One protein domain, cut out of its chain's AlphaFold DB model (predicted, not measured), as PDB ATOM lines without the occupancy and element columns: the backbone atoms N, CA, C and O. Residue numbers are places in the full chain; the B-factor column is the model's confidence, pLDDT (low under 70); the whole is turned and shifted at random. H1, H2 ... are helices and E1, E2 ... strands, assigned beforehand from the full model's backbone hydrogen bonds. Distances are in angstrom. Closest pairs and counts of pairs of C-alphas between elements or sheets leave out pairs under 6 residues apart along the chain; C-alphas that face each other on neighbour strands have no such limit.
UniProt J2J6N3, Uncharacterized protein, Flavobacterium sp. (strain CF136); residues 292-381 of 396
ATOM      1  N   ASP A 292      45.803   7.614 -17.412       96.81
ATOM      2  CA  ASP A 292      46.188   7.898 -18.813       96.81
ATOM      3  C   ASP A 292      45.208   8.778 -19.592       96.81
ATOM      4  O   ASP A 292      45.593   9.538 -20.474       96.81
ATOM      5  N   ASP A 293      43.905   8.673 -19.324       95.31
ATOM      6  CA  ASP A 293      42.894   9.482 -20.004       95.31
ATOM      7  C   ASP A 293      42.466  10.734 -19.224       95.31
ATOM      8  O   ASP A 293      41.686  11.559 -19.731       95.31
ATOM      9  N   GLY A 294      43.009  10.926 -18.022       95.31
ATOM     10  CA  GLY A 294      42.776  12.058 -17.134       95.31
ATOM     11  C   GLY A 294      41.318  12.226 -16.728       95.31
ATOM     12  O   GLY A 294      40.815  13.360 -16.633       95.31
ATOM     13  N   ASP A 295      40.590  11.122 -16.556       93.75
ATOM     14  CA  ASP A 295      39.184  11.119 -16.159       93.75
ATOM     15  C   ASP A 295      38.960  10.993 -14.636       93.75
ATOM     16  O   ASP A 295      37.818  11.043 -14.150       93.75
ATOM     17  N   SER A 296      40.062  11.045 -13.871       93.06
ATOM     18  CA  SER A 296      40.150  10.942 -12.408       93.06
ATOM     19  C   SER A 296      39.919   9.534 -11.858       93.06
ATOM     20  O   SER A 296      39.631   9.381 -10.658       93.06
ATOM     21  N   TYR A 297      40.050   8.510 -12.697       93.44
ATOM     22  CA  TYR A 297      40.026   7.109 -12.308       93.44
ATOM     23  C   TYR A 297      41.302   6.444 -12.788       93.44
ATOM     24  O   TYR A 297      41.428   6.122 -13.949       93.44
ATOM     25  N   THR A 298      42.182   6.104 -11.845       96.00
ATOM     26  CA  THR A 298      43.459   5.475 -12.199       96.00
ATOM     27  C   THR A 298      43.275   4.284 -13.145       96.00
ATOM     28  O   THR A 298      42.441   3.418 -12.826       96.00
ATOM     29  N   THR A 299      44.118   4.152 -14.164       97.12
ATOM     30  CA  THR A 299      44.106   3.072 -15.163       97.12
ATOM     31  C   THR A 299      43.927   1.694 -14.515       97.12
ATOM     32  O   THR A 299      43.036   0.905 -14.858       97.12
ATOM     33  N   LYS A 300      44.650   1.437 -13.417       96.75
ATOM     34  CA  LYS A 300      44.528   0.221 -12.589       96.75
ATOM     35  C   LYS A 300      43.105  -0.121 -12.130       96.75
ATOM     36  O   LYS A 300      42.701  -1.293 -12.065       96.75
ATOM     37  N   LEU A 301      42.342   0.883 -11.700       95.38
ATOM     38  CA  LEU A 301      40.961   0.707 -11.239       95.38
ATOM     39  C   LEU A 301      40.032   0.385 -12.405       95.38
ATOM     40  O   LEU A 301      39.096  -0.407 -12.248       95.38
ATOM     41  N   GLU A 302      40.299   0.948 -13.570       94.94
ATOM     42  CA  GLU A 302      39.475   0.767 -14.754       94.94
ATOM     43  C   GLU A 302      39.649  -0.619 -15.367       94.94
ATOM     44  O   GLU A 302      38.657  -1.290 -15.688       94.94
ATOM     45  N   ILE A 303      40.883  -1.132 -15.378       95.81
ATOM     46  CA  ILE A 303      41.193  -2.501 -15.815       95.81
ATOM     47  C   ILE A 303      40.813  -3.573 -14.781       95.81
ATOM     48  O   ILE A 303      40.943  -4.774 -15.031       95.81
ATOM     49  N   THR A 304      40.305  -3.187 -13.607       95.69
ATOM     50  CA  THR A 304      39.842  -4.140 -12.589       95.69
ATOM     51  C   THR A 304      38.508  -4.783 -12.993       95.69
ATOM     52  O   THR A 304      37.509  -4.100 -13.251       95.69
ATOM     53  N   LYS A 305      38.431  -6.117 -12.957       93.38
ATOM     54  CA  LYS A 305      37.186  -6.869 -13.178       93.38
ATOM     55  C   LYS A 305      36.196  -6.684 -12.020       93.38
ATOM     56  O   LYS A 305      36.613  -6.503 -10.873       93.38
ATOM     57  N   PRO A 306      34.875  -6.768 -12.271       90.69
ATOM     58  CA  PRO A 306      33.891  -6.928 -11.199       90.69
ATOM     59  C   PRO A 306      34.223  -8.140 -10.319       90.69
ATOM     60  O   PRO A 306      34.642  -9.177 -10.829       90.69
ATOM     61  N   ALA A 307      33.983  -8.056  -9.007       90.75
ATOM     62  CA  ALA A 307      34.318  -9.150  -8.087       90.75
ATOM     63  C   ALA A 307      33.519 -10.433  -8.387       90.75
ATOM     64  O   ALA A 307      33.975 -11.541  -8.109       90.75
ATOM     65  N   THR A 308      32.340 -10.284  -8.994       91.44
ATOM     66  CA  THR A 308      31.486 -11.388  -9.456       91.44
ATOM     67  C   THR A 308      31.918 -12.000 -10.793       91.44
ATOM     68  O   THR A 308      31.281 -12.947 -11.250       91.44
ATOM     69  N   GLU A 309      32.951 -11.459 -11.438       91.44
ATOM     70  CA  GLU A 309      33.475 -11.874 -12.746       91.44
ATOM     71  C   GLU A 309      34.955 -12.284 -12.638       91.44
ATOM     72  O   GLU A 309      35.786 -11.893 -13.454       91.44
ATOM     73  N   VAL A 310      35.295 -13.068 -11.611       94.06
ATOM     74  CA  VAL A 310      36.630 -13.661 -11.430       94.06
ATOM     75  C   VAL A 310      36.495 -15.176 -11.279       94.06
ATOM     76  O   VAL A 310      35.690 -15.667 -10.486       94.06
ATOM     77  N   GLY A 311      37.293 -15.921 -12.042       92.44
ATOM     78  CA  GLY A 311      37.244 -17.379 -12.125       92.44
ATOM     79  C   GLY A 311      36.028 -17.897 -12.897       92.44
ATOM     80  O   GLY A 311      35.497 -17.235 -13.789       92.44
ATOM     81  N   VAL A 312      35.582 -19.110 -12.560       90.56
ATOM     82  CA  VAL A 312      34.398 -19.727 -13.173       90.56
ATOM     83  C   VAL A 312      33.165 -19.446 -12.318       90.56
ATOM     84  O   VAL A 312      33.013 -19.996 -11.226       90.56
ATOM     85  N   VAL A 313      32.247 -18.627 -12.835       91.31
ATOM     86  CA  VAL A 313      31.016 -18.219 -12.143       91.31
ATOM     87  C   VAL A 313      29.809 -18.628 -12.977       91.31
ATOM     88  O   VAL A 313      29.666 -18.226 -14.130       91.31
ATOM     89  N   ASN A 314      28.922 -19.450 -12.404       92.12
ATOM     90  CA  ASN A 314      27.727 -19.982 -13.078       92.12
ATOM     91  C   ASN A 314      28.017 -20.657 -14.437       92.12
ATOM     92  O   ASN A 314      27.211 -20.576 -15.361       92.12
ATOM     93  N   GLY A 315      29.171 -21.321 -14.561       88.62
ATOM     94  CA  GLY A 315      29.597 -21.999 -15.789       88.62
ATOM     95  C   GLY A 315      30.223 -21.087 -16.850       88.62
ATOM     96  O   GLY A 315      30.580 -21.578 -17.916       88.62
ATOM     97  N   VAL A 316      30.385 -19.790 -16.571       89.81
ATOM     98  CA  VAL A 316      31.114 -18.845 -17.428       89.81
ATOM     99  C   VAL A 316      32.519 -18.653 -16.863       89.81
ATOM    100  O   VAL A 316      32.663 -18.358 -15.678       89.81
ATOM    101  N   ASN A 317      33.544 -18.830 -17.695       90.44
ATOM    102  CA  ASN A 317      34.933 -18.570 -17.324       90.44
ATOM    103  C   ASN A 317      35.269 -17.092 -17.575       90.44
ATOM    104  O   ASN A 317      35.167 -16.630 -18.709       90.44
ATOM    105  N   TYR A 318      35.665 -16.366 -16.532       91.50
ATOM    106  CA  TYR A 318      36.135 -14.977 -16.613       91.50
ATOM    107  C   TYR A 318      37.654 -14.849 -16.437       91.50
ATOM    108  O   TYR A 318      38.171 -13.732 -16.425       91.50
ATOM    109  N   GLY A 319      38.356 -15.974 -16.303       93.81
ATOM    110  CA  GLY A 319      39.784 -16.041 -16.015       93.81
ATOM    111  C   GLY A 319      40.117 -15.792 -14.539       93.81
ATOM    112  O   GLY A 319      39.327 -15.181 -13.809       93.81
ATOM    113  N   PRO A 320      41.248 -16.320 -14.048       94.12
ATOM    114  CA  PRO A 320      41.592 -16.302 -12.627       94.12
ATOM    115  C   PRO A 320      42.036 -14.927 -12.100       94.12
ATOM    116  O   PRO A 320      41.968 -14.699 -10.891       94.12
ATOM    117  N   SER A 321      42.498 -14.013 -12.959       94.75
ATOM    118  CA  SER A 321      42.991 -12.695 -12.555       94.75
ATOM    119  C   SER A 321      41.863 -11.753 -12.143       94.75
ATOM    120  O   SER A 321      40.781 -11.739 -12.734       94.75
ATOM    121  N   LYS A 322      42.158 -10.894 -11.162       95.56
ATOM    122  CA  LYS A 322      41.316  -9.752 -10.773       95.56
ATOM    123  C   LYS A 322      41.322  -8.636 -11.828       95.56
ATOM    124  O   LYS A 322      40.378  -7.852 -11.875       95.56
ATOM    125  N   TYR A 323      42.364  -8.546 -12.647       96.00
ATOM    126  CA  TYR A 323      42.534  -7.503 -13.662       96.00
ATOM    127  C   TYR A 323      42.362  -8.105 -15.054       96.00
ATOM    128  O   TYR A 323      42.705  -9.270 -15.271       96.00
ATOM    129  N   PHE A 324      41.796  -7.338 -15.982       95.88
ATOM    130  CA  PHE A 324      41.806  -7.712 -17.391       95.88
ATOM    131  C   PHE A 324      43.250  -7.655 -17.918       95.88
ATOM    132  O   PHE A 324      43.924  -6.661 -17.659       95.88
ATOM    133  N   PRO A 325      43.748  -8.672 -18.646       94.94
ATOM    134  CA  PRO A 325      44.973  -8.511 -19.427       94.94
ATOM    135  C   PRO A 325      44.747  -7.516 -20.571       94.94
ATOM    136  O   PRO A 325      43.606  -7.313 -20.996       94.94
ATOM    137  N   PHE A 326      45.829  -6.958 -21.124       94.75
ATOM    138  CA  PHE A 326      45.736  -6.029 -22.254       94.75
ATOM    139  C   PHE A 326      44.905  -6.608 -23.411       94.75
ATOM    140  O   PHE A 326      43.923  -6.001 -23.847       94.75
ATOM    141  N   GLU A 327      45.217  -7.842 -23.815       94.38
ATOM    142  CA  GLU A 327      44.403  -8.640 -24.733       94.38
ATOM    143  C   GLU A 327      44.009  -9.986 -24.122       94.38
ATOM    144  O   GLU A 327      44.710 -10.539 -23.272       94.38
ATOM    145  N   ALA A 328      42.875 -10.522 -24.574       93.88
ATOM    146  CA  ALA A 328      42.427 -11.852 -24.185       93.88
ATOM    147  C   ALA A 328      43.402 -12.933 -24.680       93.88
ATOM    148  O   ALA A 328      43.943 -12.847 -25.783       93.88
ATOM    149  N   PHE A 329      43.555 -14.003 -23.906       92.94
ATOM    150  CA  PHE A 329      44.298 -15.188 -24.322       92.94
ATOM    151  C   PHE A 329      43.638 -16.467 -23.810       92.94
ATOM    152  O   PHE A 329      42.959 -16.496 -22.784       92.94
ATOM    153  N   THR A 330      43.840 -17.560 -24.539       92.88
ATOM    154  CA  THR A 330      43.366 -18.892 -24.149       92.88
ATOM    155  C   THR A 330      44.532 -19.859 -24.144       92.88
ATOM    156  O   THR A 330      45.331 -19.885 -25.078       92.88
ATOM    157  N   LEU A 331      44.612 -20.656 -23.087       92.06
ATOM    158  CA  LEU A 331      45.583 -21.724 -22.933       92.06
ATOM    159  C   LEU A 331      44.903 -23.065 -23.203       92.06
ATOM    160  O   LEU A 331      43.722 -23.259 -22.909       92.06
ATOM    161  N   VAL A 332      45.660 -23.982 -23.794       92.56
ATOM    162  CA  VAL A 332      45.232 -25.364 -24.012       92.56
ATOM    163  C   VAL A 332      45.869 -26.220 -22.924       92.56
ATOM    164  O   VAL A 332      47.041 -26.022 -22.617       92.56
ATOM    165  N   ASP A 333      45.089 -27.145 -22.367       91.94
ATOM    166  CA  ASP A 333      45.554 -28.154 -21.409       91.94
ATOM    167  C   ASP A 333      46.690 -28.993 -22.021       91.94
ATOM    168  O   ASP A 333      46.529 -29.545 -23.121       91.94
ATOM    169  N   ASP A 334      47.842 -29.058 -21.348       91.06
ATOM    170  CA  ASP A 334      48.978 -29.853 -21.809       91.06
ATOM    171  C   ASP A 334      48.818 -31.311 -21.334       91.06
ATOM    172  O   ASP A 334      48.926 -31.619 -20.147       91.06
ATOM    173  N   PRO A 335      48.632 -32.285 -22.247       93.75
ATOM    174  CA  PRO A 335      48.478 -33.682 -21.850       93.75
ATOM    175  C   PRO A 335      49.718 -34.263 -21.141       93.75
ATOM    176  O   PRO A 335      49.628 -35.344 -20.549       93.75
ATOM    177  N   ALA A 336      50.881 -33.603 -21.210       94.69
ATOM    178  CA  ALA A 336      52.095 -33.994 -20.498       94.69
ATOM    179  C   ALA A 336      52.086 -33.614 -19.005       94.69
ATOM    180  O   ALA A 336      52.875 -34.177 -18.236       94.69
ATOM    181  N   THR A 337      51.185 -32.732 -18.567       90.25
ATOM    182  CA  THR A 337      51.032 -32.274 -17.178       90.25
ATOM    183  C   THR A 337      49.686 -32.717 -16.587       90.25
ATOM    184  O   THR A 337      48.975 -31.911 -16.010       90.25
ATOM    185  N   PRO A 338      49.346 -34.025 -16.541       89.19
ATOM    186  CA  PRO A 338      47.984 -34.523 -16.264       89.19
ATOM    187  C   PRO A 338      47.393 -34.189 -14.876       89.19
ATOM    188  O   PRO A 338      46.264 -34.573 -14.576       89.19
ATOM    189  N   ASN A 339      48.163 -33.540 -14.000       93.81
ATOM    190  CA  ASN A 339      47.720 -33.060 -12.690       93.81
ATOM    191  C   ASN A 339      47.534 -31.531 -12.640       93.81
ATOM    192  O   ASN A 339      47.257 -30.995 -11.569       93.81
ATOM    193  N   THR A 340      47.751 -30.832 -13.752       90.00
ATOM    194  CA  THR A 340      47.606 -29.383 -13.917       90.00
ATOM    195  C   THR A 340      46.765 -29.170 -15.165       90.00
ATOM    196  O   THR A 340      47.089 -29.735 -16.190       90.00
ATOM    197  N   ASP A 341      45.675 -28.415 -15.055       88.69
ATOM    198  CA  ASP A 341      44.867 -28.025 -16.213       88.69
ATOM    199  C   ASP A 341      45.185 -26.562 -16.528       88.69
ATOM    200  O   ASP A 341      44.679 -25.645 -15.869       88.69
ATOM    201  N   GLU A 342      46.083 -26.326 -17.486       92.25
ATOM    202  CA  GLU A 342      46.513 -24.975 -17.852       92.25
ATOM    203  C   GLU A 342      45.394 -24.170 -18.514       92.25
ATOM    204  O   GLU A 342      45.434 -22.937 -18.478       92.25
ATOM    205  N   SER A 343      44.362 -24.825 -19.061       89.06
ATOM    206  CA  SER A 343      43.232 -24.123 -19.676       89.06
ATOM    207  C   SER A 343      42.466 -23.265 -18.666       89.06
ATOM    208  O   SER A 343      41.913 -22.221 -19.030       89.06
ATOM    209  N   LEU A 344      42.517 -23.626 -17.377       87.81
ATOM    210  CA  LEU A 344      41.959 -22.838 -16.273       87.81
ATOM    211  C   LEU A 344      42.695 -21.512 -16.038       87.81
ATOM    212  O   LEU A 344      42.136 -20.624 -15.396       87.81
ATOM    213  N   ASN A 345      43.905 -21.355 -16.577       91.00
ATOM    214  CA  ASN A 345      44.684 -20.117 -16.515       91.00
ATOM    215  C   ASN A 345      44.427 -19.184 -17.712       91.00
ATOM    216  O   ASN A 345      45.117 -18.180 -17.863       91.00
ATOM    217  N   SER A 346      43.454 -19.505 -18.569       93.75
ATOM    218  CA  SER A 346      43.031 -18.631 -19.666       93.75
ATOM    219  C   SER A 346      42.395 -17.339 -19.153       93.75
ATOM    220  O   SER A 346      41.633 -17.358 -18.187       93.75
ATOM    221  N   GLU A 347      42.604 -16.246 -19.882       94.50
ATOM    222  CA  GLU A 347      41.941 -14.961 -19.671       94.50
ATOM    223  C   GLU A 347      41.103 -14.605 -20.910       94.50
ATOM    224  O   GLU A 347      41.585 -13.939 -21.826       94.50
ATOM    225  N   PRO A 348      39.839 -15.057 -20.988       92.69
ATOM    226  CA  PRO A 348      39.040 -14.978 -22.213       92.69
ATOM    227  C   PRO A 348      38.535 -13.565 -22.546       92.69
ATOM    228  O   PRO A 348      37.845 -13.387 -23.544       92.69
ATOM    229  N   LYS A 349      38.837 -12.563 -21.716       93.31
ATOM    230  CA  LYS A 349      38.453 -11.164 -21.918       93.31
ATOM    231  C   LYS A 349      39.662 -10.268 -21.683       93.31
ATOM    232  O   LYS A 349      40.266 -10.369 -20.618       93.31
ATOM    233  N   GLY A 350      39.967  -9.387 -22.634       94.81
ATOM    234  CA  GLY A 350      40.954  -8.322 -22.453       94.81
ATOM    235  C   GLY A 350      40.333  -7.070 -21.838       94.81
ATOM    236  O   GLY A 350      39.157  -7.067 -21.468       94.81
ATOM    237  N   ILE A 351      41.100  -5.984 -21.758       96.25
ATOM    238  CA  ILE A 351      40.578  -4.691 -21.294       96.25
ATOM    239  C   ILE A 351      39.429  -4.258 -22.218       96.25
ATOM    240  O   ILE A 351      39.620  -4.239 -23.438       96.25
ATOM    241  N   PRO A 352      38.236  -3.942 -21.691       95.44
ATOM    242  CA  PRO A 352      37.089  -3.633 -22.529       95.44
ATOM    243  C   PRO A 352      37.193  -2.267 -23.203       95.44
ATOM    244  O   PRO A 352      37.834  -1.362 -22.687       95.44
ATOM    245  N   ALA A 353      36.452  -2.098 -24.293       94.75
ATOM    246  CA  ALA A 353      36.025  -0.807 -24.818       94.75
ATOM    247  C   ALA A 353      34.561  -0.554 -24.450       94.75
ATOM    248  O   ALA A 353      33.725  -1.464 -24.532       94.75
ATOM    249  N   PHE A 354      34.215   0.675 -24.066       92.62
ATOM    250  CA  PHE A 354      32.819   1.056 -23.867       92.62
ATOM    251  C   PHE A 354      32.107   1.211 -25.217       92.62
ATOM    252  O   PHE A 354      32.553   1.939 -26.097       92.62
ATOM    253  N   VAL A 355      30.956   0.553 -25.377       90.81
ATOM    254  CA  VAL A 355      30.177   0.616 -26.625       90.81
ATOM    255  C   VAL A 355      28.983   1.551 -26.475       90.81
ATOM    256  O   VAL A 355      28.782   2.468 -27.270       90.81
ATOM    257  N   LYS A 356      28.125   1.280 -25.486       87.81
ATOM    258  CA  LYS A 356      26.875   2.014 -25.251       87.81
ATOM    259  C   LYS A 356      26.280   1.669 -23.891       87.81
ATOM    260  O   LYS A 356      26.665   0.687 -23.263       87.81
ATOM    261  N   THR A 357      25.253   2.413 -23.499       87.75
ATOM    262  CA  THR A 357      24.319   1.996 -22.451       87.75
ATOM    263  C   THR A 357      23.064   1.367 -23.052       87.75
ATOM    264  O   THR A 357      22.572   1.780 -24.103       87.75
ATOM    265  N   GLU A 358      22.512   0.368 -22.373       89.50
ATOM    266  CA  GLU A 358      21.217  -0.228 -22.702       89.50
ATOM    267  C   GLU A 358      20.367  -0.429 -21.448       89.50
ATOM    268  O   GLU A 358      20.886  -0.540 -20.344       89.50
ATOM    269  N   THR A 359      19.041  -0.457 -21.591       90.31
ATOM    270  CA  THR A 359      18.131  -0.699 -20.463       90.31
ATOM    271  C   THR A 359      17.578  -2.114 -20.537       90.31
ATOM    272  O   THR A 359      16.811  -2.435 -21.443       90.31
ATOM    273  N   VAL A 360      17.913  -2.950 -19.554       85.62
ATOM    274  CA  VAL A 360      17.421  -4.328 -19.431       85.62
ATOM    275  C   VAL A 360      16.574  -4.426 -18.170       85.62
ATOM    276  O   VAL A 360      17.067  -4.195 -17.069       85.62
ATOM    277  N   ASN A 361      15.287  -4.754 -18.318       89.94
ATOM    278  CA  ASN A 361      14.324  -4.829 -17.206       89.94
ATOM    279  C   ASN A 361      14.264  -3.548 -16.346       89.94
ATOM    280  O   ASN A 361      14.122  -3.615 -15.129       89.94
ATOM    281  N   GLY A 362      14.392  -2.376 -16.978       88.94
ATOM    282  CA  GLY A 362      14.374  -1.077 -16.295       88.94
ATOM    283  C   GLY A 362      15.699  -0.671 -15.636       88.94
ATOM    284  O   GLY A 362      15.760   0.402 -15.046       88.94
ATOM    285  N   VAL A 363      16.755  -1.485 -15.755       84.00
ATOM    286  CA  VAL A 363      18.098  -1.180 -15.243       84.00
ATOM    287  C   VAL A 363      19.010  -0.795 -16.403       84.00
ATOM    288  O   VAL A 363      19.136  -1.558 -17.362       84.00
ATOM    289  N   VAL A 364      19.644   0.376 -16.312       83.81
ATOM    290  CA  VAL A 364      20.663   0.816 -17.273       83.81
ATOM    291  C   VAL A 364      21.946   0.018 -17.041       83.81
ATOM    292  O   VAL A 364      22.414  -0.094 -15.911       83.81
ATOM    293  N   LYS A 365      22.499  -0.548 -18.110       82.75
ATOM    294  CA  LYS A 365      23.722  -1.350 -18.117       82.75
ATOM    295  C   LYS A 365      24.677  -0.836 -19.181       82.75
ATOM    296  O   LYS A 365      24.238  -0.443 -20.260       82.75
ATOM    297  N   ASN A 366      25.968  -0.887 -18.882       87.50
ATOM    298  CA  ASN A 366      27.013  -0.655 -19.868       87.50
ATOM    299  C   ASN A 366      27.202  -1.916 -20.715       87.50
ATOM    300  O   ASN A 366      27.177  -3.032 -20.196       87.50
ATOM    301  N   VAL A 367      27.385  -1.716 -22.014       88.50
ATOM    302  CA  VAL A 367      27.768  -2.747 -22.974       88.50
ATOM    303  C   VAL A 367      29.225  -2.515 -23.330       88.50
ATOM    304  O   VAL A 367      29.598  -1.399 -23.700       88.50
ATOM    305  N   TYR A 368      30.016  -3.576 -23.229       92.56
ATOM    306  CA  TYR A 368      31.449  -3.558 -23.471       92.56
ATOM    307  C   TYR A 368      31.826  -4.520 -24.596       92.56
ATOM    308  O   TYR A 368      31.184  -5.557 -24.776       92.56
ATOM    309  N   ASP A 369      32.881  -4.169 -25.319       93.38
ATOM    310  CA  ASP A 369      33.571  -5.029 -26.274       93.38
ATOM    311  C   ASP A 369      34.917  -5.453 -25.680       93.38
ATOM    312  O   ASP A 369      35.693  -4.602 -25.261       93.38
ATOM    313  N   TYR A 370      35.182  -6.756 -25.621       93.06
ATOM    314  CA  TYR A 370      36.372  -7.327 -24.982       93.06
ATOM    315  C   TYR A 370      37.374  -7.926 -25.974       93.06
ATOM    316  O   TYR A 370      38.449  -8.348 -25.551       93.06
ATOM    317  N   GLU A 371      37.013  -8.026 -27.255       87.94
ATOM    318  CA  GLU A 371      37.694  -8.916 -28.206       87.94
ATOM    319  C   GLU A 371      38.104  -8.212 -29.502       87.94
ATOM    320  O   GLU A 371      39.039  -8.662 -30.166       87.94
ATOM    321  N   THR A 372      37.453  -7.107 -29.888       90.81
ATOM    322  CA  THR A 372      37.821  -6.411 -31.130       90.81
ATOM    323  C   THR A 372      39.241  -5.853 -31.040       90.81
ATOM    324  O   THR A 372      39.576  -5.096 -30.124       90.81
ATOM    325  N   ALA A 373      40.077  -6.215 -32.013       88.00
ATOM    326  CA  ALA A 373      41.429  -5.686 -32.148       88.00
ATOM    327  C   ALA A 373      41.397  -4.183 -32.475       88.00
ATOM    328  O   ALA A 373      40.603  -3.745 -33.309       88.00
ATOM    329  N   GLY A 374      42.265  -3.399 -31.832       86.12
ATOM    330  CA  GLY A 374      42.338  -1.943 -32.028       86.12
ATOM    331  C   GLY A 374      41.173  -1.152 -31.421       86.12
ATOM    332  O   GLY A 374      40.962   0.002 -31.786       86.12
ATOM    333  N   ARG A 375      40.384  -1.760 -30.525       92.56
ATOM    334  CA  ARG A 375      39.341  -1.057 -29.764       92.56
ATOM    335  C   ARG A 375      39.962   0.004 -28.844       92.56
ATOM    336  O   ARG A 375      41.019  -0.245 -28.268       92.56
ATOM    337  N   LEU A 376      39.273   1.134 -28.662       93.12
ATOM    338  CA  LEU A 376      39.642   2.129 -27.650       93.12
ATOM    339  C   LEU A 376      39.363   1.535 -26.269       93.12
ATOM    340  O   LEU A 376      38.204   1.386 -25.876       93.12
ATOM    341  N   LYS A 377      40.423   1.101 -25.593       95.25
ATOM    342  CA  LYS A 377      40.338   0.496 -24.267       95.25
ATOM    343  C   LYS A 377      39.857   1.537 -23.258       95.25
ATOM    344  O   LYS A 377      40.067   2.724 -23.444       95.25
ATOM    345  N   ILE A 378      39.169   1.067 -22.223       94.50
ATOM    346  CA  ILE A 378      38.469   1.917 -21.257       94.50
ATOM    347  C   ILE A 378      39.378   2.935 -20.560       94.50
ATOM    348  O   ILE A 378      38.904   4.037 -20.366       94.50
ATOM    349  N   HIS A 379      40.644   2.587 -20.293       94.94
ATOM    350  CA  HIS A 379      41.631   3.488 -19.679       94.94
ATOM    351  C   HIS A 379      42.135   4.602 -20.598       94.94
ATOM    352  O   HIS A 379      42.885   5.462 -20.177       94.94
ATOM    353  N   LEU A 380      41.731   4.571 -21.869       95.12
ATOM    354  CA  LEU A 380      42.031   5.601 -22.860       95.12
ATOM    355  C   LEU A 380      40.751   6.364 -23.264       95.12
ATOM    356  O   LEU A 380      40.749   7.115 -24.243       95.12
ATOM    357  N   ASP A 381      39.613   6.125 -22.598       92.75
ATOM    358  CA  ASP A 381      38.318   6.734 -22.920       92.75
ATOM    359  C   ASP A 381      37.915   7.749 -21.850       92.75
ATOM    360  O   ASP A 381      36.996   7.508 -21.069       92.75
TER     361      ASP A 381
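What this domain is: This is residues 292 to 381 of the 396 residues of an uncharacterized protein of Flavobacterium sp. (strain CF136) (UniProt J2J6N3). There is little regular structure here: the body is mostly loop, with the tip of a two-stranded hairpin, residues 359 to 364, sticking out at one place and the loop tip 335 to 340 at another. Its 90 printed residues hold H1, H2, E1 and E2 in that order, mixed helices and strands with 23 residues in named elements; the sheet E1 - E2 is antiparallel. The whole is loose, with a radius of gyration of the C-alphas of 15.3 A and spans of 46 by 34 by 22 A.

How they stand to each other: Look first at H1, residues 299 to 302, apart from H2, residues 342 to 345. Each is too short for an O i to N i+4 pair; its one O i to N i+3 pair is within range. Further on, E1, residues 353 to 360, and E2, residues 363 to 369, form a hairpin at 151 degrees, with N 355 and O 367 2.9 A apart, within hydrogen-bond range.

Where its parts are: Find C-alpha 299 at (44.106, 3.072, -15.163), where H1 begins. E1 runs 19.7 A, bending by 55 degrees at residue 356; E2 runs 19.4 A to C-alpha 369 at (33.571, -5.029, -26.274).

The domain as a whole: The farthest C-alphas, of Ala 336 and Gly 362, are 50.2 A apart. The link H1 to H2 is long, 39 residues. The printed part has no cut, and no printed residue is under 70 in pLDDT.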